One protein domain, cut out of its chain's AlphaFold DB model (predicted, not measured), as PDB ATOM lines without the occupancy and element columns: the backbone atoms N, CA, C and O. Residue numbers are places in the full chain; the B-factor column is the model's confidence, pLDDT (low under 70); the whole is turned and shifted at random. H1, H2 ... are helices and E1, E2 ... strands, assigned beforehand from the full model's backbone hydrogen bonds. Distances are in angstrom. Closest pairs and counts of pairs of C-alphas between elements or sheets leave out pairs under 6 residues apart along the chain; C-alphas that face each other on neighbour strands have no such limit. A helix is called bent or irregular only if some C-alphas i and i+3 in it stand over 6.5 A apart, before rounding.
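AT A GLANCE: This is residues 501 to 689 of the 1046 residues of an uncharacterized protein of Candidatus Pacebacteria bacterium CG10_big_fil_rev_8_21_14_0_10_44_54 (UniProt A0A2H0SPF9). An elongated helical body has a small head at one end: helices H1, H5 and H6 form an up-and-down bundle, the bent helix H7 packs along H5 and H6, and H8 packs on H6. The head is H3 packed between H4 and the little hairpin E1 and E2, while H9 lies across the ends of H1 and H8. The printed part has 189 residues, in the order H1 H2 H3 E1 E2 H4 H5 H6 H7 H8 H9, with an antiparallel sheet E1 - E2; the class is mostly helix. It is compact, with a radius of gyration of the C-alphas of 18.2 A, and spans 63 by 34 by 27 A.

IN THESE COORDINATES: Find C-alpha 502 at (-29.484, -21.380, 23.414); from there H1 runs to residue 515, 19.5 A. H2 is residues 525 to 528, and H3, residues 533 to 548, covers 21.4 A. Next come E1, residues 552 to 554, and E2, residues 560 to 563. H4 holds residues 567 to 578 and H5 residues 582 to 602, 32.4 A, from C-alpha 582 at (-26.588, -39.821, 52.662). H6 is residues 609 to 621. H7, residues 631 to 651, was assigned as one helix by its hydrogen bonds but is bent, with C-alphas 638 and 641 6.8 A apart; its arms are H7a, 631 to 638, and H7b, 641 to 651. H8 is residues 658 to 675, 24.6 A, and H9, residues 679 to 688, ends at C-alpha 688 (-21.380, -46.151, 35.307). H4, H5 and H8 are irregular: C-alphas 571 and 574 are 7.1 A apart, 582 and 585 7.1 A, and in H8, only just, 670 and 673 6.7 A.

HOW THE PARTS SIT: Start at the hub, H5, which touches H1 at a shallow tilt of 21 degrees, opposite ways; the closest C-alphas, of Val 508 and Leu 594, are 7.0 A apart. H5 and H6 form a helical hairpin, closest at C-alphas 597 and 612, 6.5 A. H5 touches H7a with residues 592 to 596 alone, closest at C-alphas 596 and 638, 6.0 A, and touches H2, closest at C-alphas 583 and 526, 5.6 A, with residues 582 to 586 alone. H6 touches H7b, closest at C-alphas 611 and 645, 6.3 A, and H8, closest at C-alphas 617 and 669, 7.1 A. H4 touches H5, closest at C-alphas 575 and 584, 6.2 A, and H3 at a steep tilt of 53 degrees, closest at C-alphas 542 and 569, 4.7 A. In the hairpin E1 and E2, look at N 553 and O 561, 3.2 A, within hydrogen-bond range. H9 is close to H1 but not clearly touching, closest at C-alphas 683 and 514, 7.3 A. Every O i to N i+4 pair is within hydrogen-bond range in H1, H7a and H7b, against 10 of 12 in H3, 5 of 8 in H4, 14 of 17 in H5, 8 of 9 in H6, 12 of 14 in H8 and 5 of 6 in H9; H2 is too short for such a pair.

THE WHOLE: The two C-alphas farthest apart are those of Ser 557 and Lys 656, 63.5 A. The printed part has no cut and no long link. Look for low confidence at residues 673 to 679, under 70; the mean pLDDT of the printed part is 88.2.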
ATOM      1  N   HIS A 501     -32.604 -18.578  23.948       96.06
ATOM      2  CA  HIS A 501     -31.959 -18.992  25.198       96.06
ATOM      3  C   HIS A 501     -30.899 -20.091  25.004       96.06
ATOM      4  O   HIS A 501     -30.492 -20.735  25.968       96.06
ATOM      5  N   LYS A 502     -30.403 -20.285  23.772       95.06
ATOM      6  CA  LYS A 502     -29.484 -21.380  23.414       95.06
ATOM      7  C   LYS A 502     -28.221 -21.459  24.275       95.06
ATOM      8  O   LYS A 502     -27.766 -22.556  24.569       95.06
ATOM      9  N   THR A 503     -27.664 -20.320  24.699       94.56
ATOM     10  CA  THR A 503     -26.443 -20.297  25.522       94.56
ATOM     11  C   THR A 503     -26.698 -20.793  26.941       94.56
ATOM     12  O   THR A 503     -25.878 -21.532  27.473       94.56
ATOM     13  N   LEU A 504     -27.853 -20.459  27.525       95.00
ATOM     14  CA  LEU A 504     -28.268 -20.984  28.824       95.00
ATOM     15  C   LEU A 504     -28.505 -22.493  28.745       95.00
ATOM     16  O   LEU A 504     -27.978 -23.225  29.571       95.00
ATOM     17  N   TYR A 505     -29.257 -22.962  27.744       94.00
ATOM     18  CA  TYR A 505     -29.529 -24.393  27.601       94.00
ATOM     19  C   TYR A 505     -28.260 -25.201  27.342       94.00
ATOM     20  O   TYR A 505     -28.083 -26.237  27.967       94.00
ATOM     21  N   ALA A 506     -27.349 -24.713  26.496       93.69
ATOM     22  CA  ALA A 506     -26.057 -25.360  26.287       93.69
ATOM     23  C   ALA A 506     -25.236 -25.431  27.585       93.69
ATOM     24  O   ALA A 506     -24.699 -26.487  27.901       93.69
ATOM     25  N   ALA A 507     -25.188 -24.345  28.366       93.75
ATOM     26  CA  ALA A 507     -24.500 -24.341  29.655       93.75
ATOM     27  C   ALA A 507     -25.148 -25.298  30.668       93.75
ATOM     28  O   ALA A 507     -24.429 -26.009  31.350       93.75
ATOM     29  N   VAL A 508     -26.482 -25.360  30.744       93.19
ATOM     30  CA  VAL A 508     -27.207 -26.288  31.631       93.19
ATOM     31  C   VAL A 508     -26.988 -27.745  31.217       93.19
ATOM     32  O   VAL A 508     -26.751 -28.583  32.080       93.19
ATOM     33  N   LEU A 509     -27.027 -28.051  29.916       91.12
ATOM     34  CA  LEU A 509     -26.741 -29.394  29.405       91.12
ATOM     35  C   LEU A 509     -25.304 -29.811  29.739       91.12
ATOM     36  O   LEU A 509     -25.095 -30.908  30.246       91.12
ATOM     37  N   LEU A 510     -24.325 -28.935  29.508       89.62
ATOM     38  CA  LEU A 510     -22.923 -29.213  29.829       89.62
ATOM     39  C   LEU A 510     -22.675 -29.294  31.338       89.62
ATOM     40  O   LEU A 510     -21.941 -30.174  31.768       89.62
ATOM     41  N   ALA A 511     -23.317 -28.439  32.142       91.00
ATOM     42  CA  ALA A 511     -23.273 -28.519  33.602       91.00
ATOM     43  C   ALA A 511     -23.765 -29.869  34.091       91.00
ATOM     44  O   ALA A 511     -23.127 -30.494  34.925       91.00
ATOM     45  N   PHE A 512     -24.872 -30.332  33.525       87.88
ATOM     46  CA  PHE A 512     -25.383 -31.642  33.839       87.88
ATOM     47  C   PHE A 512     -24.385 -32.733  33.441       87.88
ATOM     48  O   PHE A 512     -24.002 -33.510  34.298       87.88
ATOM     49  N   PHE A 513     -23.894 -32.771  32.197       86.75
ATOM     50  CA  PHE A 513     -22.959 -33.824  31.783       86.75
ATOM     51  C   PHE A 513     -21.669 -33.848  32.610       86.75
ATOM     52  O   PHE A 513     -21.237 -34.921  33.007       86.75
ATOM     53  N   LEU A 514     -21.069 -32.689  32.885       86.25
ATOM     54  CA  LEU A 514     -19.795 -32.610  33.601       86.25
ATOM     55  C   LEU A 514     -19.935 -32.879  35.100       86.25
ATOM     56  O   LEU A 514     -19.028 -33.444  35.700       86.25
ATOM     57  N   LEU A 515     -21.048 -32.470  35.712       89.19
ATOM     58  CA  LEU A 515     -21.241 -32.568  37.160       89.19
ATOM     59  C   LEU A 515     -22.069 -33.785  37.577       89.19
ATOM     60  O   LEU A 515     -22.256 -33.978  38.780       89.19
ATOM     61  N   GLN A 516     -22.578 -34.569  36.618       86.69
ATOM     62  CA  GLN A 516     -23.470 -35.691  36.886       86.69
ATOM     63  C   GLN A 516     -22.777 -36.780  37.697       86.69
ATOM     64  O   GLN A 516     -21.720 -37.287  37.323       86.69
ATOM     65  N   GLN A 517     -23.444 -37.177  38.775       86.75
ATOM     66  CA  GLN A 517     -23.123 -38.335  39.599       86.75
ATOM     67  C   GLN A 517     -24.441 -39.001  40.017       86.75
ATOM     68  O   GLN A 517     -25.480 -38.339  40.077       86.75
ATOM     69  N   ASN A 518     -24.432 -40.304  40.294       86.12
ATOM     70  CA  ASN A 518     -25.640 -41.015  40.710       86.12
ATOM     71  C   ASN A 518     -25.663 -41.226  42.233       86.12
ATOM     72  O   ASN A 518     -24.990 -42.130  42.732       86.12
ATOM     73  N   PRO A 519     -26.445 -40.452  43.001       85.38
ATOM     74  CA  PRO A 519     -26.480 -40.583  44.459       85.38
ATOM     75  C   PRO A 519     -27.167 -41.864  44.942       85.38
ATOM     76  O   PRO A 519     -26.991 -42.251  46.092       85.38
ATOM     77  N   LEU A 520     -27.967 -42.528  44.101       83.81
ATOM     78  CA  LEU A 520     -28.729 -43.718  44.495       83.81
ATOM     79  C   LEU A 520     -28.031 -45.040  44.152       83.81
ATOM     80  O   LEU A 520     -28.564 -46.100  44.473       83.81
ATOM     81  N   ALA A 521     -26.869 -45.008  43.497       80.81
ATOM     82  CA  ALA A 521     -26.129 -46.227  43.203       80.81
ATOM     83  C   ALA A 521     -25.352 -46.732  44.421       80.81
ATOM     84  O   ALA A 521     -24.721 -45.961  45.143       80.81
ATOM     85  N   ASN A 522     -25.333 -48.056  44.592       78.31
ATOM     86  CA  ASN A 522     -24.552 -48.702  45.645       78.31
ATOM     87  C   ASN A 522     -23.044 -48.465  45.459       78.31
ATOM     88  O   ASN A 522     -22.328 -48.330  46.438       78.31
ATOM     89  N   HIS A 523     -22.563 -48.366  44.227       80.75
ATOM     90  CA  HIS A 523     -21.150 -48.157  43.899       80.75
ATOM     91  C   HIS A 523     -20.902 -46.708  43.452       80.75
ATOM     92  O   HIS A 523     -20.287 -46.433  42.424       80.75
ATOM     93  N   SER A 524     -21.501 -45.769  44.189       85.62
ATOM     94  CA  SER A 524     -21.371 -44.338  43.932       85.62
ATOM     95  C   SER A 524     -20.266 -43.734  44.785       85.62
ATOM     96  O   SER A 524     -20.354 -43.758  46.012       85.62
ATOM     97  N   ASN A 525     -19.289 -43.085  44.148       85.62
ATOM     98  CA  ASN A 525     -18.225 -42.346  44.841       85.62
ATOM     99  C   ASN A 525     -18.758 -41.271  45.801       85.62
ATOM    100  O   ASN A 525     -18.083 -40.919  46.768       85.62
ATOM    101  N   LEU A 526     -19.999 -40.810  45.600       89.62
ATOM    102  CA  LEU A 526     -20.681 -39.897  46.513       89.62
ATOM    103  C   LEU A 526     -20.827 -40.442  47.929       89.62
ATOM    104  O   LEU A 526     -21.026 -39.646  48.831       89.62
ATOM    105  N   LEU A 527     -20.758 -41.759  48.142       90.81
ATOM    106  CA  LEU A 527     -20.907 -42.380  49.462       90.81
ATOM    107  C   LEU A 527     -19.606 -42.365  50.282       90.81
ATOM    108  O   LEU A 527     -19.646 -42.608  51.487       90.81
ATOM    109  N   ALA A 528     -18.462 -42.030  49.677       86.62
ATOM    110  CA  ALA A 528     -17.176 -41.918  50.372       86.62
ATOM    111  C   ALA A 528     -17.012 -40.604  51.168       86.62
ATOM    112  O   ALA A 528     -16.090 -40.486  51.983       86.62
ATOM    113  N   PHE A 529     -17.882 -39.619  50.919       83.62
ATOM    114  CA  PHE A 529     -17.761 -38.233  51.371       83.62
ATOM    115  C   PHE A 529     -17.465 -38.102  52.880       83.62
ATOM    116  O   PHE A 529     -18.288 -38.403  53.736       83.62
ATOM    117  N   HIS A 530     -16.236 -37.700  53.198       79.38
ATOM    118  CA  HIS A 530     -15.739 -37.213  54.498       79.38
ATOM    119  C   HIS A 530     -14.241 -36.957  54.307       79.38
ATOM    120  O   HIS A 530     -13.373 -37.653  54.832       79.38
ATOM    121  N   THR A 531     -13.967 -36.029  53.399       75.38
ATOM    122  CA  THR A 531     -12.637 -35.557  52.990       75.38
ATOM    123  C   THR A 531     -12.280 -34.246  53.684       75.38
ATOM    124  O   THR A 531     -11.104 -33.957  53.866       75.38
ATOM    125  N   SER A 532     -13.290 -33.478  54.109       88.19
ATOM    126  CA  SER A 532     -13.169 -32.270  54.924       88.19
ATOM    127  C   SER A 532     -14.084 -32.404  56.146       88.19
ATOM    128  O   SER A 532     -15.272 -32.709  55.996       88.19
ATOM    129  N   THR A 533     -13.525 -32.196  57.341       90.06
ATOM    130  CA  THR A 533     -14.257 -32.256  58.617       90.06
ATOM    131  C   THR A 533     -15.380 -31.209  58.678       90.06
ATOM    132  O   THR A 533     -16.522 -31.624  58.871       90.06
ATOM    133  N   PRO A 534     -15.155 -29.907  58.385       92.62
ATOM    134  CA  PRO A 534     -16.239 -28.915  58.409       92.62
ATOM    135  C   PRO A 534     -17.387 -29.214  57.434       92.62
ATOM    136  O   PRO A 534     -18.560 -29.093  57.778       92.62
ATOM    137  N   ALA A 535     -17.076 -29.654  56.210       93.00
ATOM    138  CA  ALA A 535     -18.105 -30.036  55.241       93.00
ATOM    139  C   ALA A 535     -18.980 -31.192  55.754       93.00
ATOM    140  O   ALA A 535     -20.197 -31.214  55.557       93.00
ATOM    141  N   PHE A 536     -18.356 -32.170  56.408       93.88
ATOM    142  CA  PHE A 536     -19.072 -33.303  56.965       93.88
ATOM    143  C   PHE A 536     -19.898 -32.934  58.196       93.88
ATOM    144  O   PHE A 536     -21.036 -33.383  58.315       93.88
ATOM    145  N   GLU A 537     -19.375 -32.082  59.073       94.00
ATOM    146  CA  GLU A 537     -20.106 -31.563  60.231       94.00
ATOM    147  C   GLU A 537     -21.362 -30.801  59.812       94.00
ATOM    148  O   GLU A 537     -22.425 -31.033  60.389       94.00
ATOM    149  N   ASN A 538     -21.306 -30.021  58.727       95.19
ATOM    150  CA  ASN A 538     -22.498 -29.403  58.147       95.19
ATOM    151  C   ASN A 538     -23.577 -30.448  57.783       95.19
ATOM    152  O   ASN A 538     -24.771 -30.262  58.037       95.19
ATOM    153  N   PHE A 539     -23.174 -31.587  57.208       95.38
ATOM    154  CA  PHE A 539     -24.101 -32.683  56.914       95.38
ATOM    155  C   PHE A 539     -24.672 -33.305  58.199       95.38
ATOM    156  O   PHE A 539     -25.881 -33.533  58.298       95.38
ATOM    157  N   VAL A 540     -23.818 -33.585  59.187       95.00
ATOM    158  CA  VAL A 540     -24.208 -34.207  60.462       95.00
ATOM    159  C   VAL A 540     -25.162 -33.306  61.246       95.00
ATOM    160  O   VAL A 540     -26.172 -33.800  61.742       95.00
ATOM    161  N   ALA A 541     -24.913 -31.996  61.290       95.62
ATOM    162  CA  ALA A 541     -25.795 -31.008  61.907       95.62
ATOM    163  C   ALA A 541     -27.186 -30.998  61.251       95.62
ATOM    164  O   ALA A 541     -28.211 -31.035  61.934       95.62
ATOM    165  N   ALA A 542     -27.246 -31.033  59.914       95.12
ATOM    166  CA  ALA A 542     -28.512 -31.121  59.182       95.12
ATOM    167  C   ALA A 542     -29.260 -32.440  59.452       95.12
ATOM    168  O   ALA A 542     -30.483 -32.450  59.614       95.12
ATOM    169  N   ARG A 543     -28.532 -33.565  59.527       94.06
ATOM    170  CA  ARG A 543     -29.093 -34.869  59.916       94.06
ATOM    171  C   ARG A 543     -29.654 -34.813  61.334       94.06
ATOM    172  O   ARG A 543     -30.745 -35.332  61.565       94.06
ATOM    173  N   CYS A 544     -28.927 -34.183  62.251       93.81
ATOM    174  CA  CYS A 544     -29.311 -34.086  63.648       93.81
ATOM    175  C   CYS A 544     -30.615 -33.311  63.836       93.81
ATOM    176  O   CYS A 544     -31.526 -33.790  64.512       93.81
ATOM    177  N   PHE A 545     -30.763 -32.188  63.131       94.25
ATOM    178  CA  PHE A 545     -31.961 -31.353  63.184       94.25
ATOM    179  C   PHE A 545     -33.253 -32.132  62.895       94.25
ATOM    180  O   PHE A 545     -34.290 -31.867  63.497       94.25
ATOM    181  N   ARG A 546     -33.205 -33.141  62.016       88.69
ATOM    182  CA  ARG A 546     -34.364 -33.999  61.713       88.69
ATOM    183  C   ARG A 546     -34.876 -34.773  62.937       88.69
ATOM    184  O   ARG A 546     -36.044 -35.154  62.949       88.69
ATOM    185  N   GLN A 547     -34.012 -35.046  63.910       85.25
ATOM    186  CA  GLN A 547     -34.322 -35.817  65.113       85.25
ATOM    187  C   GLN A 547     -34.519 -34.914  66.338       85.25
ATOM    188  O   GLN A 547     -35.464 -35.124  67.093       85.25
ATOM    189  N   SER A 548     -33.654 -33.914  66.526       87.19
ATOM    190  CA  SER A 548     -33.583 -33.099  67.748       87.19
ATOM    191  C   SER A 548     -34.096 -31.663  67.595       87.19
ATOM    192  O   SER A 548     -34.224 -30.968  68.599       87.19
ATOM    193  N   TYR A 549     -34.375 -31.199  66.370       89.75
ATOM    194  CA  TYR A 549     -34.673 -29.792  66.049       89.75
ATOM    195  C   TYR A 549     -33.563 -28.789  66.441       89.75
ATOM    196  O   TYR A 549     -33.823 -27.593  66.557       89.75
ATOM    197  N   SER A 550     -32.321 -29.260  66.605       91.31
ATOM    198  CA  SER A 550     -31.113 -28.454  66.858       91.31
ATOM    199  C   SER A 550     -30.031 -28.774  65.813       91.31
ATOM    200  O   SER A 550     -30.001 -29.878  65.266       91.31
ATOM    201  N   PHE A 551     -29.154 -27.808  65.515       94.12
ATOM    202  CA  PHE A 551     -28.018 -27.982  64.596       94.12
ATOM    203  C   PHE A 551     -26.752 -28.469  65.321       94.12
ATOM    204  O   PHE A 551     -25.634 -28.267  64.852       94.12
ATOM    205  N   ALA A 552     -26.910 -29.123  66.466       94.75
ATOM    206  CA  ALA A 552     -25.835 -29.822  67.148       94.75
ATOM    207  C   ALA A 552     -25.328 -31.040  66.352       94.75
ATOM    208  O   ALA A 552     -25.997 -31.559  65.453       94.75
ATOM    209  N   LEU A 553     -24.148 -31.543  66.713       94.38
ATOM    210  CA  LEU A 553     -23.612 -32.777  66.138       94.38
ATOM    211  C   LEU A 553     -24.036 -33.972  66.995       94.38
ATOM    212  O   LEU A 553     -23.448 -34.214  68.052       94.38
ATOM    213  N   CYS A 554     -25.037 -34.737  66.545       92.75
ATOM    214  CA  CYS A 554     -25.532 -35.895  67.295       92.75
ATOM    215  C   CYS A 554     -25.219 -37.261  66.678       92.75
ATOM    216  O   CYS A 554     -25.190 -37.463  65.455       92.75
ATOM    217  N   ARG A 555     -24.991 -38.205  67.594       92.88
ATOM    218  CA  ARG A 555     -24.746 -39.625  67.353       92.88
ATOM    219  C   ARG A 555     -26.054 -40.412  67.427       92.88
ATOM    220  O   ARG A 555     -26.959 -40.036  68.169       92.88
ATOM    221  N   ASN A 556     -26.122 -41.563  66.757       89.50
ATOM    222  CA  ASN A 556     -27.266 -42.480  66.895       89.50
ATOM    223  C   ASN A 556     -27.401 -43.044  68.326       89.50
ATOM    224  O   ASN A 556     -28.491 -43.447  68.722       89.50
ATOM    225  N   SER A 557     -26.318 -43.031  69.112       86.50
ATOM    226  CA  SER A 557     -26.312 -43.394  70.536       86.50
ATOM    227  C   SER A 557     -26.974 -42.356  71.455       86.50
ATOM    228  O   SER A 557     -27.125 -42.614  72.644       86.50
ATOM    229  N   GLY A 558     -27.344 -41.179  70.936       87.94
ATOM    230  CA  GLY A 558     -27.913 -40.076  71.716       87.94
ATOM    231  C   GLY A 558     -26.884 -39.087  72.272       87.94
ATOM    232  O   GLY A 558     -27.274 -38.098  72.886       87.94
ATOM    233  N   LEU A 559     -25.585 -39.306  72.039       90.88
ATOM    234  CA  LEU A 559     -24.544 -38.337  72.394       90.88
ATOM    235  C   LEU A 559     -24.625 -37.094  71.497       90.88
ATOM    236  O   LEU A 559     -24.874 -37.201  70.292       90.88
ATOM    237  N   ILE A 560     -24.395 -35.920  72.087       90.56
ATOM    238  CA  ILE A 560     -24.499 -34.622  71.417       90.56
ATOM    239  C   ILE A 560     -23.248 -33.792  71.725       90.56
ATOM    240  O   ILE A 560     -22.885 -33.594  72.885       90.56
ATOM    241  N   THR A 561     -22.617 -33.276  70.674       88.00
ATOM    242  CA  THR A 561     -21.565 -32.249  70.745       88.00
ATOM    243  C   THR A 561     -22.167 -30.901  70.339       88.00
ATOM    244  O   THR A 561     -23.183 -30.895  69.651       88.00
ATOM    245  N   GLY A 562     -21.608 -29.783  70.825       81.06
ATOM    246  CA  GLY A 562     -22.221 -28.439  70.799       81.06
ATOM    247  C   GLY A 562     -22.792 -27.962  69.451       81.06
ATOM    248  O   GLY A 562     -22.600 -28.582  68.410       81.06
ATOM    249  N   GLU A 563     -23.514 -26.839  69.475       86.62
ATOM    250  CA  GLU A 563     -24.182 -26.283  68.286       86.62
ATOM    251  C   GLU A 563     -23.201 -26.028  67.127       86.62
ATOM    252  O   GLU A 563     -22.182 -25.357  67.299       86.62
ATOM    253  N   HIS A 564     -23.543 -26.526  65.936       89.50
ATOM    254  CA  HIS A 564     -22.773 -26.378  64.701       89.50
ATOM    255  C   HIS A 564     -23.688 -25.859  63.582       89.50
ATOM    256  O   HIS A 564     -24.077 -26.564  62.647       89.50
ATOM    257  N   PHE A 565     -24.098 -24.596  63.701       92.12
ATOM    258  CA  PHE A 565     -24.948 -23.975  62.693       92.12
ATOM    259  C   PHE A 565     -24.147 -23.573  61.448       92.12
ATOM    260  O   PHE A 565     -23.179 -22.821  61.537       92.12
ATOM    261  N   SER A 566     -24.643 -23.983  60.280       94.31
ATOM    262  CA  SER A 566     -24.199 -23.512  58.966       94.31
ATOM    263  C   SER A 566     -25.411 -23.256  58.068       94.31
ATOM    264  O   SER A 566     -26.437 -23.946  58.136       94.31
ATOM    265  N   PHE A 567     -25.284 -22.275  57.170       93.94
ATOM    266  CA  PHE A 567     -26.314 -22.002  56.167       93.94
ATOM    267  C   PHE A 567     -26.497 -23.186  55.204       93.94
ATOM    268  O   PHE A 567     -27.618 -23.465  54.773       93.94
ATOM    269  N   TYR A 568     -25.421 -23.917  54.902       95.50
ATOM    270  CA  TYR A 568     -25.484 -25.129  54.094       95.50
ATOM    271  C   TYR A 568     -26.325 -26.218  54.778       95.50
ATOM    272  O   TYR A 568     -27.196 -26.810  54.136       95.50
ATOM    273  N   SER A 569     -26.140 -26.422  56.087       95.44
ATOM    274  CA  SER A 569     -26.908 -27.395  56.879       95.44
ATOM    275  C   SER A 569     -28.413 -27.132  56.799       95.44
ATOM    276  O   SER A 569     -29.207 -28.051  56.598       95.44
ATOM    277  N   MET A 570     -28.817 -25.861  56.879       95.06
ATOM    278  CA  MET A 570     -30.219 -25.455  56.751       95.06
ATOM    279  C   MET A 570     -30.782 -25.734  55.347       95.06
ATOM    280  O   MET A 570     -31.903 -26.230  55.216       95.06
ATOM    281  N   LEU A 571     -30.014 -25.445  54.291       95.81
ATOM    282  CA  LEU A 571     -30.424 -25.707  52.905       95.81
ATOM    283  C   LEU A 571     -30.565 -27.204  52.591       95.81
ATOM    284  O   LEU A 571     -31.297 -27.570  51.671       95.81
ATOM    285  N   LEU A 572     -29.881 -28.063  53.345       94.94
ATOM    286  CA  LEU A 572     -29.880 -29.509  53.145       94.94
ATOM    287  C   LEU A 572     -31.127 -30.210  53.717       94.94
ATOM    288  O   LEU A 572     -31.494 -31.286  53.236       94.94
ATOM    289  N   LEU A 573     -31.833 -29.591  54.671       94.31
ATOM    290  CA  LEU A 573     -32.993 -30.184  55.355       94.31
ATOM    291  C   LEU A 573     -34.089 -30.723  54.415       94.31
ATOM    292  O   LEU A 573     -34.505 -31.871  54.605       94.31
ATOM    293  N   PRO A 574     -34.542 -29.991  53.371       93.44
ATOM    294  CA  PRO A 574     -35.585 -30.497  52.479       93.44
ATOM    295  C   PRO A 574     -35.175 -31.793  51.768       93.44
ATOM    296  O   PRO A 574     -36.007 -32.667  51.544       93.44
ATOM    297  N   PHE A 575     -33.890 -31.944  51.444       91.19
ATOM    298  CA  PHE A 575     -33.366 -33.117  50.748       91.19
ATOM    299  C   PHE A 575     -33.250 -34.327  51.685       91.19
ATOM    300  O   PHE A 575     -33.621 -35.435  51.299       91.19
ATOM    301  N   LEU A 576     -32.829 -34.115  52.937       90.38
ATOM    302  CA  LEU A 576     -32.765 -35.166  53.966       90.38
ATOM    303  C   LEU A 576     -34.144 -35.652  54.435       90.38
ATOM    304  O   LEU A 576     -34.267 -36.770  54.942       90.38
ATOM    305  N   TRP A 577     -35.196 -34.845  54.275       86.31
ATOM    306  CA  TRP A 577     -36.572 -35.308  54.478       86.31
ATOM    307  C   TRP A 577     -37.081 -36.172  53.327       86.31
ATOM    308  O   TRP A 577     -37.840 -37.110  53.567       86.31
ATOM    309  N   LEU A 578     -36.644 -35.893  52.097       81.00
ATOM    310  CA  LEU A 578     -37.059 -36.638  50.906       81.00
ATOM    311  C   LEU A 578     -36.372 -38.003  50.778       81.00
ATOM    312  O   LEU A 578     -36.966 -38.926  50.225       81.00
ATOM    313  N   SER A 579     -35.140 -38.152  51.271       82.88
ATOM    314  CA  SER A 579     -34.379 -39.400  51.161       82.88
ATOM    315  C   SER A 579     -33.569 -39.698  52.417       82.88
ATOM    316  O   SER A 579     -32.984 -38.805  53.025       82.88
ATOM    317  N   LYS A 580     -33.497 -40.982  52.786       82.62
ATOM    318  CA  LYS A 580     -32.581 -41.477  53.828       82.62
ATOM    319  C   LYS A 580     -31.153 -41.690  53.311       82.62
ATOM    320  O   LYS A 580     -30.260 -41.908  54.117       82.62
ATOM    321  N   ASN A 581     -30.937 -41.660  51.994       87.88
ATOM    322  CA  ASN A 581     -29.618 -41.888  51.412       87.88
ATOM    323  C   ASN A 581     -28.689 -40.688  51.706       87.88
ATOM    324  O   ASN A 581     -29.031 -39.567  51.314       87.88
ATOM    325  N   PRO A 582     -27.515 -40.900  52.332       89.31
ATOM    326  CA  PRO A 582     -26.588 -39.821  52.662       89.31
ATOM    327  C   PRO A 582     -26.090 -39.017  51.451       89.31
ATOM    328  O   PRO A 582     -25.871 -37.818  51.576       89.31
ATOM    329  N   ALA A 583     -26.008 -39.611  50.256       91.44
ATOM    330  CA  ALA A 583     -25.579 -38.928  49.031       91.44
ATOM    331  C   ALA A 583     -26.596 -37.906  48.478       91.44
ATOM    332  O   ALA A 583     -26.347 -37.277  47.450       91.44
ATOM    333  N   VAL A 584     -27.748 -37.696  49.133       89.81
ATOM    334  CA  VAL A 584     -28.779 -36.751  48.665       89.81
ATOM    335  C   VAL A 584     -28.290 -35.292  48.607       89.81
ATOM    336  O   VAL A 584     -28.880 -34.488  47.881       89.81
ATOM    337  N   PHE A 585     -27.187 -34.951  49.293       93.25
ATOM    338  CA  PHE A 585     -26.535 -33.635  49.191       93.25
ATOM    339  C   PHE A 585     -26.172 -33.268  47.745       93.25
ATOM    340  O   PHE A 585     -26.196 -32.092  47.382       93.25
ATOM    341  N   TYR A 586     -25.910 -34.266  46.894       93.44
ATOM    342  CA  TYR A 586     -25.644 -34.082  45.472       93.44
ATOM    343  C   TYR A 586     -26.731 -33.238  44.788       93.44
ATOM    344  O   TYR A 586     -26.434 -32.315  44.028       93.44
ATOM    345  N   TYR A 587     -28.004 -33.514  45.097       90.75
ATOM    346  CA  TYR A 587     -29.128 -32.800  44.496       90.75
ATOM    347  C   TYR A 587     -29.206 -31.345  44.950       90.75
ATOM    348  O   TYR A 587     -29.543 -30.481  44.133       90.75
ATOM    349  N   LEU A 588     -28.862 -31.052  46.210       93.88
ATOM    350  CA  LEU A 588     -28.721 -29.675  46.682       93.88
ATOM    351  C   LEU A 588     -27.620 -28.968  45.887       93.88
ATOM    352  O   LEU A 588     -27.874 -27.919  45.300       93.88
ATOM    353  N   ASN A 589     -26.432 -29.564  45.797       95.31
ATOM    354  CA  ASN A 589     -25.276 -28.933  45.159       95.31
ATOM    355  C   ASN A 589     -25.503 -28.682  43.668       95.31
ATOM    356  O   ASN A 589     -25.246 -27.580  43.178       95.31
ATOM    357  N   LEU A 590     -26.083 -29.649  42.955       93.25
ATOM    358  CA  LEU A 590     -26.481 -29.462  41.563       93.25
ATOM    359  C   LEU A 590     -27.527 -28.341  41.428       93.25
ATOM    360  O   LEU A 590     -27.418 -27.491  40.542       93.25
ATOM    361  N   SER A 591     -28.512 -28.284  42.332       93.25
ATOM    362  CA  SER A 591     -29.527 -27.222  42.345       93.25
ATOM    363  C   SER A 591     -28.922 -25.843  42.609       93.25
ATOM    364  O   SER A 591     -29.352 -24.864  41.995       93.25
ATOM    365  N   LEU A 592     -27.905 -25.751  43.470       95.81
ATOM    366  CA  LEU A 592     -27.166 -24.517  43.726       95.81
ATOM    367  C   LEU A 592     -26.422 -24.053  42.471       95.81
ATOM    368  O   LEU A 592     -26.569 -22.896  42.080       95.81
ATOM    369  N   VAL A 593     -25.715 -24.947  41.772       95.88
ATOM    370  CA  VAL A 593     -25.044 -24.616  40.500       95.88
ATOM    371  C   VAL A 593     -26.052 -24.121  39.455       95.88
ATOM    372  O   VAL A 593     -25.851 -23.066  38.847       95.88
ATOM    373  N   LEU A 594     -27.169 -24.833  39.271       94.69
ATOM    374  CA  LEU A 594     -28.214 -24.457  38.311       94.69
ATOM    375  C   LEU A 594     -28.884 -23.123  38.670       94.69
ATOM    376  O   LEU A 594     -29.136 -22.294  37.792       94.69
ATOM    377  N   THR A 595     -29.144 -22.885  39.956       95.56
ATOM    378  CA  THR A 595     -29.713 -21.623  40.444       95.56
ATOM    379  C   THR A 595     -28.753 -20.469  40.187       95.56
ATOM    380  O   THR A 595     -29.171 -19.431  39.670       95.56
ATOM    381  N   THR A 596     -27.461 -20.659  40.444       96.31
ATOM    382  CA  THR A 596     -26.432 -19.655  40.163       96.31
ATOM    383  C   THR A 596     -26.324 -19.362  38.662       96.31
ATOM    384  O   THR A 596     -26.316 -18.192  38.279       96.31
ATOM    385  N   LEU A 597     -26.365 -20.379  37.788       96.00
ATOM    386  CA  LEU A 597     -26.426 -20.182  36.330       96.00
ATOM    387  C   LEU A 597     -27.648 -19.349  35.912       96.00
ATOM    388  O   LEU A 597     -27.534 -18.419  35.106       96.00
ATOM    389  N   LEU A 598     -28.821 -19.646  36.476       95.75
ATOM    390  CA  LEU A 598     -30.055 -18.908  36.198       95.75
ATOM    391  C   LEU A 598     -29.989 -17.460  36.700       95.75
ATOM    392  O   LEU A 598     -30.445 -16.554  35.996       95.75
ATOM    393  N   LEU A 599     -29.412 -17.223  37.880       95.81
ATOM    394  CA  LEU A 599     -29.197 -15.883  38.431       95.81
ATOM    395  C   LEU A 599     -28.217 -15.082  37.569       95.81
ATOM    396  O   LEU A 599     -28.531 -13.953  37.181       95.81
ATOM    397  N   MET A 600     -27.089 -15.678  37.180       95.12
ATOM    398  CA  MET A 600     -26.126 -15.066  36.264       95.12
ATOM    399  C   MET A 600     -26.793 -14.663  34.945       95.12
ATOM    400  O   MET A 600     -26.674 -13.516  34.508       95.12
ATOM    401  N   TYR A 601     -27.569 -15.567  34.344       95.88
ATOM    402  CA  TYR A 601     -28.233 -15.315  33.068       95.88
ATOM    403  C   TYR A 601     -29.353 -14.267  33.162       95.88
ATOM    404  O   TYR A 601     -29.430 -13.351  32.339       95.88
ATOM    405  N   LYS A 602     -30.253 -14.404  34.146       94.12
ATOM    406  CA  LYS A 602     -31.494 -13.617  34.234       94.12
ATOM    407  C   LYS A 602     -31.331 -12.311  35.005       94.12
ATOM    408  O   LYS A 602     -31.960 -11.327  34.629       94.12
ATOM    409  N   LYS A 603     -30.552 -12.302  36.091       93.50
ATOM    410  CA  LYS A 603     -30.404 -11.146  36.991       93.50
ATOM    411  C   LYS A 603     -29.138 -10.345  36.706       93.50
ATOM    412  O   LYS A 603     -29.222  -9.127  36.641       93.50
ATOM    413  N   LEU A 604     -28.004 -11.011  36.477       90.94
ATOM    414  CA  LEU A 604     -26.729 -10.332  36.195       90.94
ATOM    415  C   LEU A 604     -26.512 -10.022  34.703       90.94
ATOM    416  O   LEU A 604     -25.574  -9.314  34.349       90.94
ATOM    417  N   GLY A 605     -27.369 -10.535  33.814       90.38
ATOM    418  CA  GLY A 605     -27.296 -10.274  32.371       90.38
ATOM    419  C   GLY A 605     -26.138 -10.982  31.652       90.38
ATOM    420  O   GLY A 605     -25.802 -10.623  30.520       90.38
ATOM    421  N   ILE A 606     -25.540 -12.000  32.275       89.94
ATOM    422  CA  ILE A 606     -24.430 -12.790  31.734       89.94
ATOM    423  C   ILE A 606     -24.980 -13.786  30.705       89.94
ATOM    424  O   ILE A 606     -25.466 -14.862  31.045       89.94
ATOM    425  N   LYS A 607     -24.945 -13.417  29.419       90.69
ATOM    426  CA  LYS A 607     -25.495 -14.241  28.317       90.69
ATOM    427  C   LYS A 607     -24.445 -14.996  27.502       90.69
ATOM    428  O   LYS A 607     -24.807 -15.837  26.676       90.69
ATOM    429  N   SER A 608     -23.168 -14.671  27.699       90.69
ATOM    430  CA  SER A 608     -22.045 -15.314  27.013       90.69
ATOM    431  C   SER A 608     -21.942 -16.779  27.437       90.69
ATOM    432  O   SER A 608     -21.840 -17.055  28.631       90.69
ATOM    433  N   LEU A 609     -21.933 -17.707  26.471       91.50
ATOM    434  CA  LEU A 609     -21.759 -19.138  26.753       91.50
ATOM    435  C   LEU A 609     -20.459 -19.389  27.524       91.50
ATOM    436  O   LEU A 609     -20.488 -20.071  28.538       91.50
ATOM    437  N   LEU A 610     -19.355 -18.759  27.107       90.06
ATOM    438  CA  LEU A 610     -18.059 -18.854  27.783       90.06
ATOM    439  C   LEU A 610     -18.149 -18.494  29.274       90.06
ATOM    440  O   LEU A 610     -17.627 -19.208  30.119       90.06
ATOM    441  N   SER A 611     -18.843 -17.400  29.599       90.56
ATOM    442  CA  SER A 611     -18.989 -16.930  30.981       90.56
ATOM    443  C   SER A 611     -19.828 -17.884  31.829       90.56
ATOM    444  O   SER A 611     -19.527 -18.084  32.998       90.56
ATOM    445  N   LEU A 612     -20.860 -18.495  31.244       93.81
ATOM    446  CA  LEU A 612     -21.651 -19.518  31.929       93.81
ATOM    447  C   LEU A 612     -20.845 -20.814  32.126       93.81
ATOM    448  O   LEU A 612     -20.912 -21.407  33.196       93.81
ATOM    449  N   LEU A 613     -20.049 -21.223  31.131       92.31
ATOM    450  CA  LEU A 613     -19.203 -22.421  31.215       92.31
ATOM    451  C   LEU A 613     -18.066 -22.289  32.226       92.31
ATOM    452  O   LEU A 613     -17.701 -23.287  32.835       92.31
ATOM    453  N   LEU A 614     -17.550 -21.081  32.464       91.62
ATOM    454  CA  LEU A 614     -16.571 -20.853  33.531       91.62
ATOM    455  C   LEU A 614     -17.118 -21.275  34.900       91.62
ATOM    456  O   LEU A 614     -16.401 -21.922  35.652       91.62
ATOM    457  N   LEU A 615     -18.389 -20.986  35.210       93.81
ATOM    458  CA  LEU A 615     -18.998 -21.452  36.460       93.81
ATOM    459  C   LEU A 615     -19.083 -22.984  36.513       93.81
ATOM    460  O   LEU A 615     -18.838 -23.575  37.560       93.81
ATOM    461  N   VAL A 616     -19.420 -23.620  35.388       92.75
ATOM    462  CA  VAL A 616     -19.526 -25.083  35.291       92.75
ATOM    463  C   VAL A 616     -18.177 -25.754  35.522       92.75
ATOM    464  O   VAL A 616     -18.094 -26.686  36.315       92.75
ATOM    465  N   VAL A 617     -17.123 -25.268  34.866       88.75
ATOM    466  CA  VAL A 617     -15.776 -25.822  35.036       88.75
ATOM    467  C   VAL A 617     -15.256 -25.562  36.443       88.75
ATOM    468  O   VAL A 617     -14.721 -26.478  37.048       88.75
ATOM    469  N   LEU A 618     -15.504 -24.385  37.027       89.19
ATOM    470  CA  LEU A 618     -15.188 -24.153  38.440       89.19
ATOM    471  C   LEU A 618     -15.892 -25.171  39.348       89.19
ATOM    472  O   LEU A 618     -15.264 -25.721  40.246       89.19
ATOM    473  N   ALA A 619     -17.172 -25.465  39.107       91.38
ATOM    474  CA  ALA A 619     -17.891 -26.465  39.891       91.38
ATOM    475  C   ALA A 619     -17.329 -27.888  39.726       91.38
ATOM    476  O   ALA A 619     -17.344 -28.651  40.691       91.38
ATOM    477  N   TYR A 620     -16.823 -28.223  38.535       87.81
ATOM    478  CA  TYR A 620     -16.195 -29.510  38.238       87.81
ATOM    479  C   TYR A 620     -14.824 -29.644  38.914       87.81
ATOM    480  O   TYR A 620     -14.608 -30.579  39.677       87.81
ATOM    481  N   GLU A 621     -13.936 -28.669  38.705       84.25
ATOM    482  CA  GLU A 621     -12.560 -28.676  39.228       84.25
ATOM    483  C   GLU A 621     -12.522 -28.645  40.764       84.25
ATOM    484  O   GLU A 621     -11.707 -29.319  41.386       84.25
ATOM    485  N   TYR A 622     -13.443 -27.909  41.401       86.44
ATOM    486  CA  TYR A 622     -13.570 -27.887  42.865       86.44
ATOM    487  C   TYR A 622     -14.451 -29.015  43.432       86.44
ATOM    488  O   TYR A 622     -14.732 -29.018  44.630       86.44
ATOM    489  N   ASN A 623     -14.891 -29.965  42.597       87.56
ATOM    490  CA  ASN A 623     -15.719 -31.112  42.976       87.56
ATOM    491  C   ASN A 623     -16.945 -30.737  43.838       87.56
ATOM    492  O   ASN A 623     -17.248 -31.393  44.838       87.56
ATOM    493  N   PHE A 624     -17.661 -29.668  43.471       91.38
ATOM    494  CA  PHE A 624     -18.778 -29.159  44.279       91.38
ATOM    495  C   PHE A 624     -19.939 -30.142  44.403       91.38
ATOM    496  O   PHE A 624     -20.686 -30.080  45.372       91.38
ATOM    497  N   THR A 625     -20.131 -31.041  43.441       91.75
ATOM    498  CA  THR A 625     -21.198 -32.045  43.516       91.75
ATOM    499  C   THR A 625     -20.765 -33.340  44.200       91.75
ATOM    500  O   THR A 625     -21.640 -34.109  44.578       91.75
ATOM    501  N   GLY A 626     -19.463 -33.571  44.414       89.88
ATOM    502  CA  GLY A 626     -18.939 -34.833  44.949       89.88
ATOM    503  C   GLY A 626     -18.933 -34.965  46.475       89.88
ATOM    504  O   GLY A 626     -18.687 -36.052  46.988       89.88
ATOM    505  N   GLN A 627     -19.182 -33.880  47.212       92.12
ATOM    506  CA  GLN A 627     -19.191 -33.856  48.679       92.12
ATOM    507  C   GLN A 627     -20.096 -32.730  49.207       92.12
ATOM    508  O   GLN A 627     -20.369 -31.778  48.469       92.12
ATOM    509  N   PRO A 628     -20.553 -32.790  50.473       95.12
ATOM    510  CA  PRO A 628     -21.118 -31.638  51.165       95.12
ATOM    511  C   PRO A 628     -20.186 -30.425  51.100       95.12
ATOM    512  O   PRO A 628     -18.971 -30.582  51.002       95.12
ATOM    513  N   LEU A 629     -20.754 -29.221  51.143       94.69
ATOM    514  CA  LEU A 629     -19.977 -27.991  51.016       94.69
ATOM    515  C   LEU A 629     -19.661 -27.386  52.381       94.69
ATOM    516  O   LEU A 629     -20.504 -27.341  53.280       94.69
ATOM    517  N   GLU A 630     -18.456 -26.841  52.488       94.56
ATOM    518  CA  GLU A 630     -18.120 -25.858  53.517       94.56
ATOM    519  C   GLU A 630     -18.808 -24.515  53.222       94.56
ATOM    520  O   GLU A 630     -19.077 -24.177  52.064       94.56
ATOM    521  N   ASP A 631     -18.984 -23.676  54.244       91.75
ATOM    522  CA  ASP A 631     -19.531 -22.322  54.069       91.75
ATOM    523  C   ASP A 631     -18.664 -21.463  53.134       91.75
ATOM    524  O   ASP A 631     -19.177 -20.682  52.327       91.75
ATOM    525  N   SER A 632     -17.344 -21.667  53.172       93.06
ATOM    526  CA  SER A 632     -16.378 -21.013  52.284       93.06
ATOM    527  C   SER A 632     -16.603 -21.392  50.808       93.06
ATOM    528  O   SER A 632     -16.547 -20.539  49.915       93.06
ATOM    529  N   GLN A 633     -16.909 -22.664  50.543       94.31
ATOM    530  CA  GLN A 633     -17.181 -23.197  49.210       94.31
ATOM    531  C   GLN A 633     -18.559 -22.757  48.713       94.31
ATOM    532  O   GLN A 633     -18.692 -22.361  47.552       94.31
ATOM    533  N   LEU A 634     -19.562 -22.737  49.595       94.88
ATOM    534  CA  LEU A 634     -20.893 -22.217  49.291       94.88
ATOM    535  C   LEU A 634     -20.832 -20.733  48.893       94.88
ATOM    536  O   LEU A 634     -21.369 -20.345  47.851       94.88
ATOM    537  N   LEU A 635     -20.113 -19.916  49.673       94.81
ATOM    538  CA  LEU A 635     -19.868 -18.504  49.376       94.81
ATOM    539  C   LEU A 635     -19.136 -18.328  48.036       94.81
ATOM    540  O   LEU A 635     -19.493 -17.460  47.229       94.81
ATOM    541  N   ARG A 636     -18.138 -19.180  47.767       94.75
ATOM    542  CA  ARG A 636     -17.398 -19.180  46.502       94.75
ATOM    543  C   ARG A 636     -18.314 -19.459  45.312       94.75
ATOM    544  O   ARG A 636     -18.247 -18.722  44.331       94.75
ATOM    545  N   LEU A 637     -19.179 -20.468  45.407       94.69
ATOM    546  CA  LEU A 637     -20.108 -20.856  44.344       94.69
ATOM    547  C   LEU A 637     -21.178 -19.787  44.083       94.69
ATOM    548  O   LEU A 637     -21.424 -19.434  42.932       94.69
ATOM    549  N   MET A 638     -21.831 -19.285  45.133       94.69
ATOM    550  CA  MET A 638     -23.030 -18.454  44.982       94.69
ATOM    551  C   MET A 638     -22.738 -16.963  44.787       94.69
ATOM    552  O   MET A 638     -23.564 -16.260  44.204       94.69
ATOM    553  N   ILE A 639     -21.596 -16.466  45.277       94.38
ATOM    554  CA  ILE A 639     -21.301 -15.026  45.311       94.38
ATOM    555  C   ILE A 639     -19.984 -14.711  44.602       94.38
ATOM    556  O   ILE A 639     -19.988 -13.955  43.626       94.38
ATOM    557  N   LEU A 640     -18.865 -15.291  45.049       94.81
ATOM    558  CA  LEU A 640     -17.541 -14.878  44.562       94.81
ATOM    559  C   LEU A 640     -17.322 -15.245  43.089       94.81
ATOM    560  O   LEU A 640     -16.865 -14.402  42.318       94.81
ATOM    561  N   ALA A 641     -17.691 -16.459  42.669       93.69
ATOM    562  CA  ALA A 641     -17.547 -16.885  41.279       93.69
ATOM    563  C   ALA A 641     -18.427 -16.057  40.317       93.69
ATOM    564  O   ALA A 641     -17.882 -15.518  39.350       93.69
ATOM    565  N   PRO A 642     -19.737 -15.843  40.567       94.56
ATOM    566  CA  PRO A 642     -20.550 -14.943  39.746       94.56
ATOM    567  C   PRO A 642     -20.007 -13.514  39.671       94.56
ATOM    568  O   PRO A 642     -20.006 -12.925  38.589       94.56
ATOM    569  N   ALA A 643     -19.521 -12.958  40.789       94.06
ATOM    570  CA  ALA A 643     -18.942 -11.616  40.827       94.06
ATOM    571  C   ALA A 643     -17.649 -11.530  40.000       94.06
ATOM    572  O   ALA A 643     -17.513 -10.638  39.159       94.06
ATOM    573  N   ALA A 644     -16.734 -12.488  40.168       92.38
ATOM    574  CA  ALA A 644     -15.495 -12.565  39.400       92.38
ATOM    575  C   ALA A 644     -15.768 -12.725  37.896       92.38
ATOM    576  O   ALA A 644     -15.182 -12.017  37.077       92.38
ATOM    577  N   ILE A 645     -16.716 -13.590  37.520       92.31
ATOM    578  CA  ILE A 645     -17.107 -13.796  36.119       92.31
ATOM    579  C   ILE A 645     -17.761 -12.537  35.539       92.31
ATOM    580  O   ILE A 645     -17.508 -12.198  34.382       92.31
ATOM    581  N   LEU A 646     -18.569 -11.810  36.318       91.44
ATOM    582  CA  LEU A 646     -19.163 -10.542  35.888       91.44
ATOM    583  C   LEU A 646     -18.087  -9.481  35.611       91.44
ATOM    584  O   LEU A 646     -18.155  -8.793  34.590       91.44
ATOM    585  N   LEU A 647     -17.088  -9.360  36.493       90.12
ATOM    586  CA  LEU A 647     -15.949  -8.456  36.306       90.12
ATOM    587  C   LEU A 647     -15.133  -8.858  35.073       90.12
ATOM    588  O   LEU A 647     -14.885  -8.026  34.199       90.12
ATOM    589  N   LEU A 648     -14.803 -10.143  34.938       87.19
ATOM    590  CA  LEU A 648     -14.094 -10.685  33.781       87.19
ATOM    591  C   LEU A 648     -14.874 -10.444  32.478       87.19
ATOM    592  O   LEU A 648     -14.289 -10.084  31.454       87.19
ATOM    593  N   GLN A 649     -16.204 -10.555  32.511       85.19
ATOM    594  CA  GLN A 649     -17.040 -10.238  31.360       85.19
ATOM    595  C   GLN A 649     -16.969  -8.754  30.983       85.19
ATOM    596  O   GLN A 649     -16.834  -8.444  29.797       85.19
ATOM    597  N   LYS A 650     -17.068  -7.851  31.964       85.94
ATOM    598  CA  LYS A 650     -17.075  -6.400  31.731       85.94
ATOM    599  C   LYS A 650     -15.722  -5.867  31.263       85.94
ATOM    600  O   LYS A 650     -15.690  -5.083  30.322       85.94
ATOM    601  N   PHE A 651     -14.628  -6.287  31.893       84.69
ATOM    602  CA  PHE A 651     -13.310  -5.686  31.664       84.69
ATOM    603  C   PHE A 651     -12.468  -6.426  30.619       84.69
ATOM    604  O   PHE A 651     -11.750  -5.791  29.852       84.69
ATOM    605  N   ILE A 652     -12.579  -7.757  30.536       80.38
ATOM    606  CA  ILE A 652     -11.708  -8.580  29.679       80.38
ATOM    607  C   ILE A 652     -12.464  -9.068  28.437       80.38
ATOM    608  O   ILE A 652     -12.040  -8.815  27.308       80.38
ATOM    609  N   LEU A 653     -13.617  -9.727  28.607       80.94
ATOM    610  CA  LEU A 653     -14.352 -10.345  27.486       80.94
ATOM    611  C   LEU A 653     -15.103  -9.348  26.590       80.94
ATOM    612  O   LEU A 653     -15.562  -9.735  25.506       80.94
ATOM    613  N   ALA A 654     -15.231  -8.098  27.035       79.88
ATOM    614  CA  ALA A 654     -15.781  -6.976  26.276       79.88
ATOM    615  C   ALA A 654     -14.729  -5.899  25.929       79.88
ATOM    616  O   ALA A 654     -15.063  -4.930  25.254       79.88
ATOM    617  N   GLY A 655     -13.471  -6.064  26.360       78.06
ATOM    618  CA  GLY A 655     -12.388  -5.098  26.142       78.06
ATOM    619  C   GLY A 655     -11.681  -5.218  24.782       78.06
ATOM    620  O   GLY A 655     -11.994  -6.078  23.956       78.06
ATOM    621  N   LYS A 656     -10.659  -4.377  24.557       79.12
ATOM    622  CA  LYS A 656      -9.889  -4.287  23.293       79.12
ATOM    623  C   LYS A 656      -9.242  -5.616  22.862       79.12
ATOM    624  O   LYS A 656      -9.167  -5.906  21.672       79.12
ATOM    625  N   HIS A 657      -8.838  -6.452  23.821       81.81
ATOM    626  CA  HIS A 657      -8.210  -7.761  23.583       81.81
ATOM    627  C   HIS A 657      -9.182  -8.948  23.711       81.81
ATOM    628  O   HIS A 657      -8.753 -10.099  23.803       81.81
ATOM    629  N   ALA A 658     -10.497  -8.705  23.675       81.38
ATOM    630  CA  ALA A 658     -11.517  -9.722  23.928       81.38
ATOM    631  C   ALA A 658     -11.417 -10.969  23.034       81.38
ATOM    632  O   ALA A 658     -11.770 -12.056  23.482       81.38
ATOM    633  N   ARG A 659     -10.960 -10.850  21.776       80.94
ATOM    634  CA  ARG A 659     -10.785 -12.027  20.900       80.94
ATOM    635  C   ARG A 659      -9.691 -12.955  21.419       80.94
ATOM    636  O   ARG A 659      -9.953 -14.140  21.573       80.94
ATOM    637  N   VAL A 660      -8.516 -12.408  21.728       83.88
ATOM    638  CA  VAL A 660      -7.383 -13.182  22.256       83.88
ATOM    639  C   VAL A 660      -7.759 -13.795  23.602       83.88
ATOM    640  O   VAL A 660      -7.622 -14.998  23.780       83.88
ATOM    641  N   ALA A 661      -8.355 -13.007  24.503       82.19
ATOM    642  CA  ALA A 661      -8.799 -13.500  25.804       82.19
ATOM    643  C   ALA A 661      -9.835 -14.634  25.693       82.19
ATOM    644  O   ALA A 661      -9.742 -15.622  26.415       82.19
ATOM    645  N   LYS A 662     -10.802 -14.533  24.767       83.38
ATOM    646  CA  LYS A 662     -11.768 -15.612  24.507       83.38
ATOM    647  C   LYS A 662     -11.079 -16.871  23.995       83.38
ATOM    648  O   LYS A 662     -11.420 -17.944  24.470       83.38
ATOM    649  N   VAL A 663     -10.133 -16.754  23.060       84.00
ATOM    650  CA  VAL A 663      -9.383 -17.907  22.529       84.00
ATOM    651  C   VAL A 663      -8.587 -18.592  23.636       84.00
ATOM    652  O   VAL A 663      -8.696 -19.803  23.784       84.00
ATOM    653  N   VAL A 664      -7.870 -17.822  24.461       84.25
ATOM    654  CA  VAL A 664      -7.106 -18.356  25.600       84.25
ATOM    655  C   VAL A 664      -8.026 -19.060  26.597       84.25
ATOM    656  O   VAL A 664      -7.746 -20.184  26.990       84.25
ATOM    657  N   LEU A 665      -9.157 -18.447  26.965       83.94
ATOM    658  CA  LEU A 665     -10.107 -19.041  27.912       83.94
ATOM    659  C   LEU A 665     -10.822 -20.273  27.350       83.94
ATOM    660  O   LEU A 665     -11.004 -21.239  28.080       83.94
ATOM    661  N   TYR A 666     -11.211 -20.278  26.071       81.62
ATOM    662  CA  TYR A 666     -11.751 -21.483  25.433       81.62
ATOM    663  C   TYR A 666     -10.704 -22.597  25.375       81.62
ATOM    664  O   TYR A 666     -11.040 -23.741  25.664       81.62
ATOM    665  N   GLY A 667      -9.450 -22.264  25.051       77.25
ATOM    666  CA  GLY A 667      -8.335 -23.206  25.086       77.25
ATOM    667  C   GLY A 667      -8.150 -23.799  26.480       77.25
ATOM    668  O   GLY A 667      -8.164 -25.014  26.623       77.25
ATOM    669  N   ALA A 668      -8.086 -22.956  27.512       79.00
ATOM    670  CA  ALA A 668      -7.963 -23.390  28.901       79.00
ATOM    671  C   ALA A 668      -9.144 -24.268  29.351       79.00
ATOM    672  O   ALA A 668      -8.926 -25.310  29.952       79.00
ATOM    673  N   LEU A 669     -10.386 -23.900  29.014       78.81
ATOM    674  CA  LEU A 669     -11.579 -24.686  29.361       78.81
ATOM    675  C   LEU A 669     -11.627 -26.049  28.664       78.81
ATOM    676  O   LEU A 669     -12.101 -27.009  29.260       78.81
ATOM    677  N   MET A 670     -11.172 -26.139  27.411       72.06
ATOM    678  CA  MET A 670     -11.131 -27.407  26.673       72.06
ATOM    679  C   MET A 670      -9.959 -28.291  27.109       72.06
ATOM    680  O   MET A 670     -10.081 -29.511  27.100       72.06
ATOM    681  N   LEU A 671      -8.832 -27.683  27.490       71.62
ATOM    682  CA  LEU A 671      -7.624 -28.398  27.893       71.62
ATOM    683  C   LEU A 671      -7.641 -28.807  29.371       71.62
ATOM    684  O   LEU A 671      -7.102 -29.861  29.672       71.62
ATOM    685  N   SER A 672      -8.271 -28.053  30.283       70.81
ATOM    686  CA  SER A 672      -8.265 -28.355  31.733       70.81
ATOM    687  C   SER A 672      -8.746 -29.777  32.057       70.81
ATOM    688  O   SER A 672      -8.002 -30.517  32.706       70.81
ATOM    689  N   PRO A 673      -9.895 -30.247  31.524       63.22
ATOM    690  CA  PRO A 673     -10.325 -31.618  31.761       63.22
ATOM    691  C   PRO A 673      -9.346 -32.619  31.140       63.22
ATOM    692  O   PRO A 673      -9.000 -33.601  31.775       63.22
ATOM    693  N   VAL A 674      -8.836 -32.363  29.932       66.69
ATOM    694  CA  VAL A 674      -7.942 -33.289  29.207       66.69
ATOM    695  C   VAL A 674      -6.558 -33.405  29.858       66.69
ATOM    696  O   VAL A 674      -5.956 -34.473  29.825       66.69
ATOM    697  N   LEU A 675      -6.057 -32.323  30.456       66.19
ATOM    698  CA  LEU A 675      -4.746 -32.263  31.105       66.19
ATOM    699  C   LEU A 675      -4.748 -32.869  32.513       66.19
ATOM    700  O   LEU A 675      -3.681 -33.217  33.019       66.19
ATOM    701  N   SER A 676      -5.911 -33.008  33.155       65.94
ATOM    702  CA  SER A 676      -5.992 -33.727  34.427       65.94
ATOM    703  C   SER A 676      -5.923 -35.237  34.183       65.94
ATOM    704  O   SER A 676      -6.742 -35.819  33.467       65.94
ATOM    705  N   ALA A 677      -4.916 -35.887  34.773       58.19
ATOM    706  CA  ALA A 677      -4.748 -37.333  34.678       58.19
ATOM    707  C   ALA A 677      -6.032 -38.055  35.133       58.19
ATOM    708  O   ALA A 677      -6.623 -37.716  36.162       58.19
ATOM    709  N   ASN A 678      -6.458 -39.059  34.362       69.94
ATOM    710  CA  ASN A 678      -7.633 -39.902  34.615       69.94
ATOM    711  C   ASN A 678      -9.004 -39.194  34.550       69.94
ATOM    712  O   ASN A 678     -10.005 -39.772  34.968       69.94
ATOM    713  N   SER A 679      -9.107 -37.981  33.999       69.44
ATOM    714  CA  SER A 679     -10.386 -37.256  33.881       69.44
ATOM    715  C   SER A 679     -11.461 -37.996  33.087       69.44
ATOM    716  O   SER A 679     -12.614 -38.050  33.513       69.44
ATOM    717  N   GLY A 680     -11.084 -38.617  31.965       74.69
ATOM    718  CA  GLY A 680     -11.991 -39.420  31.147       74.69
ATOM    719  C   GLY A 680     -12.524 -40.635  31.903       74.69
ATOM    720  O   GLY A 680     -13.710 -40.946  31.815       74.69
ATOM    721  N   GLN A 681     -11.675 -41.277  32.708       79.81
ATOM    722  CA  GLN A 681     -12.077 -42.395  33.555       79.81
ATOM    723  C   GLN A 681     -13.007 -41.931  34.685       79.81
ATOM    724  O   GLN A 681     -14.093 -42.485  34.817       79.81
ATOM    725  N   ARG A 682     -12.664 -40.857  35.413       77.25
ATOM    726  CA  ARG A 682     -13.528 -40.267  36.459       77.25
ATOM    727  C   ARG A 682     -14.895 -39.853  35.917       77.25
ATOM    728  O   ARG A 682     -15.911 -40.047  36.578       77.25
ATOM    729  N   PHE A 683     -14.919 -39.290  34.710       79.69
ATOM    730  CA  PHE A 683     -16.154 -38.959  34.009       79.69
ATOM    731  C   PHE A 683     -16.978 -40.219  33.723       79.69
ATOM    732  O   PHE A 683     -18.157 -40.253  34.033       79.69
ATOM    733  N   LEU A 684     -16.385 -41.281  33.174       82.44
ATOM    734  CA  LEU A 684     -17.127 -42.520  32.915       82.44
ATOM    735  C   LEU A 684     -17.620 -43.190  34.206       82.44
ATOM    736  O   LEU A 684     -18.760 -43.655  34.257       82.44
ATOM    737  N   GLU A 685     -16.797 -43.209  35.251       80.62
ATOM    738  CA  GLU A 685     -17.134 -43.767  36.565       80.62
ATOM    739  C   GLU A 685     -18.335 -43.060  37.200       80.62
ATOM    740  O   GLU A 685     -19.189 -43.728  37.790       80.62
ATOM    741  N   SER A 686     -18.465 -41.738  37.020       80.75
ATOM    742  CA  SER A 686     -19.581 -40.959  37.574       80.75
ATOM    743  C   SER A 686     -20.948 -41.336  36.990       80.75
ATOM    744  O   SER A 686     -21.977 -41.173  37.654       80.75
ATOM    745  N   PHE A 687     -20.964 -41.880  35.770       82.62
ATOM    746  CA  PHE A 687     -22.166 -42.377  35.103       82.62
ATOM    747  C   PHE A 687     -22.379 -43.881  35.298       82.62
ATOM    748  O   PHE A 687     -23.523 -44.317  35.459       82.62
ATOM    749  N   ARG A 688     -21.305 -44.681  35.280       81.12
ATOM    750  CA  ARG A 688     -21.380 -46.151  35.307       81.12
ATOM    751  C   ARG A 688     -21.554 -46.733  36.703       81.12
ATOM    752  O   ARG A 688     -22.129 -47.810  36.818       81.12
ATOM    753  N   ASN A 689     -21.145 -46.017  37.753       74.19
ATOM    754  CA  ASN A 689     -21.221 -46.496  39.139       74.19
ATOM    755  C   ASN A 689     -20.532 -47.856  39.305       74.19
ATOM    756  O   ASN A 689     -21.130 -48.806  39.796       74.19
TER     757      ASN A 689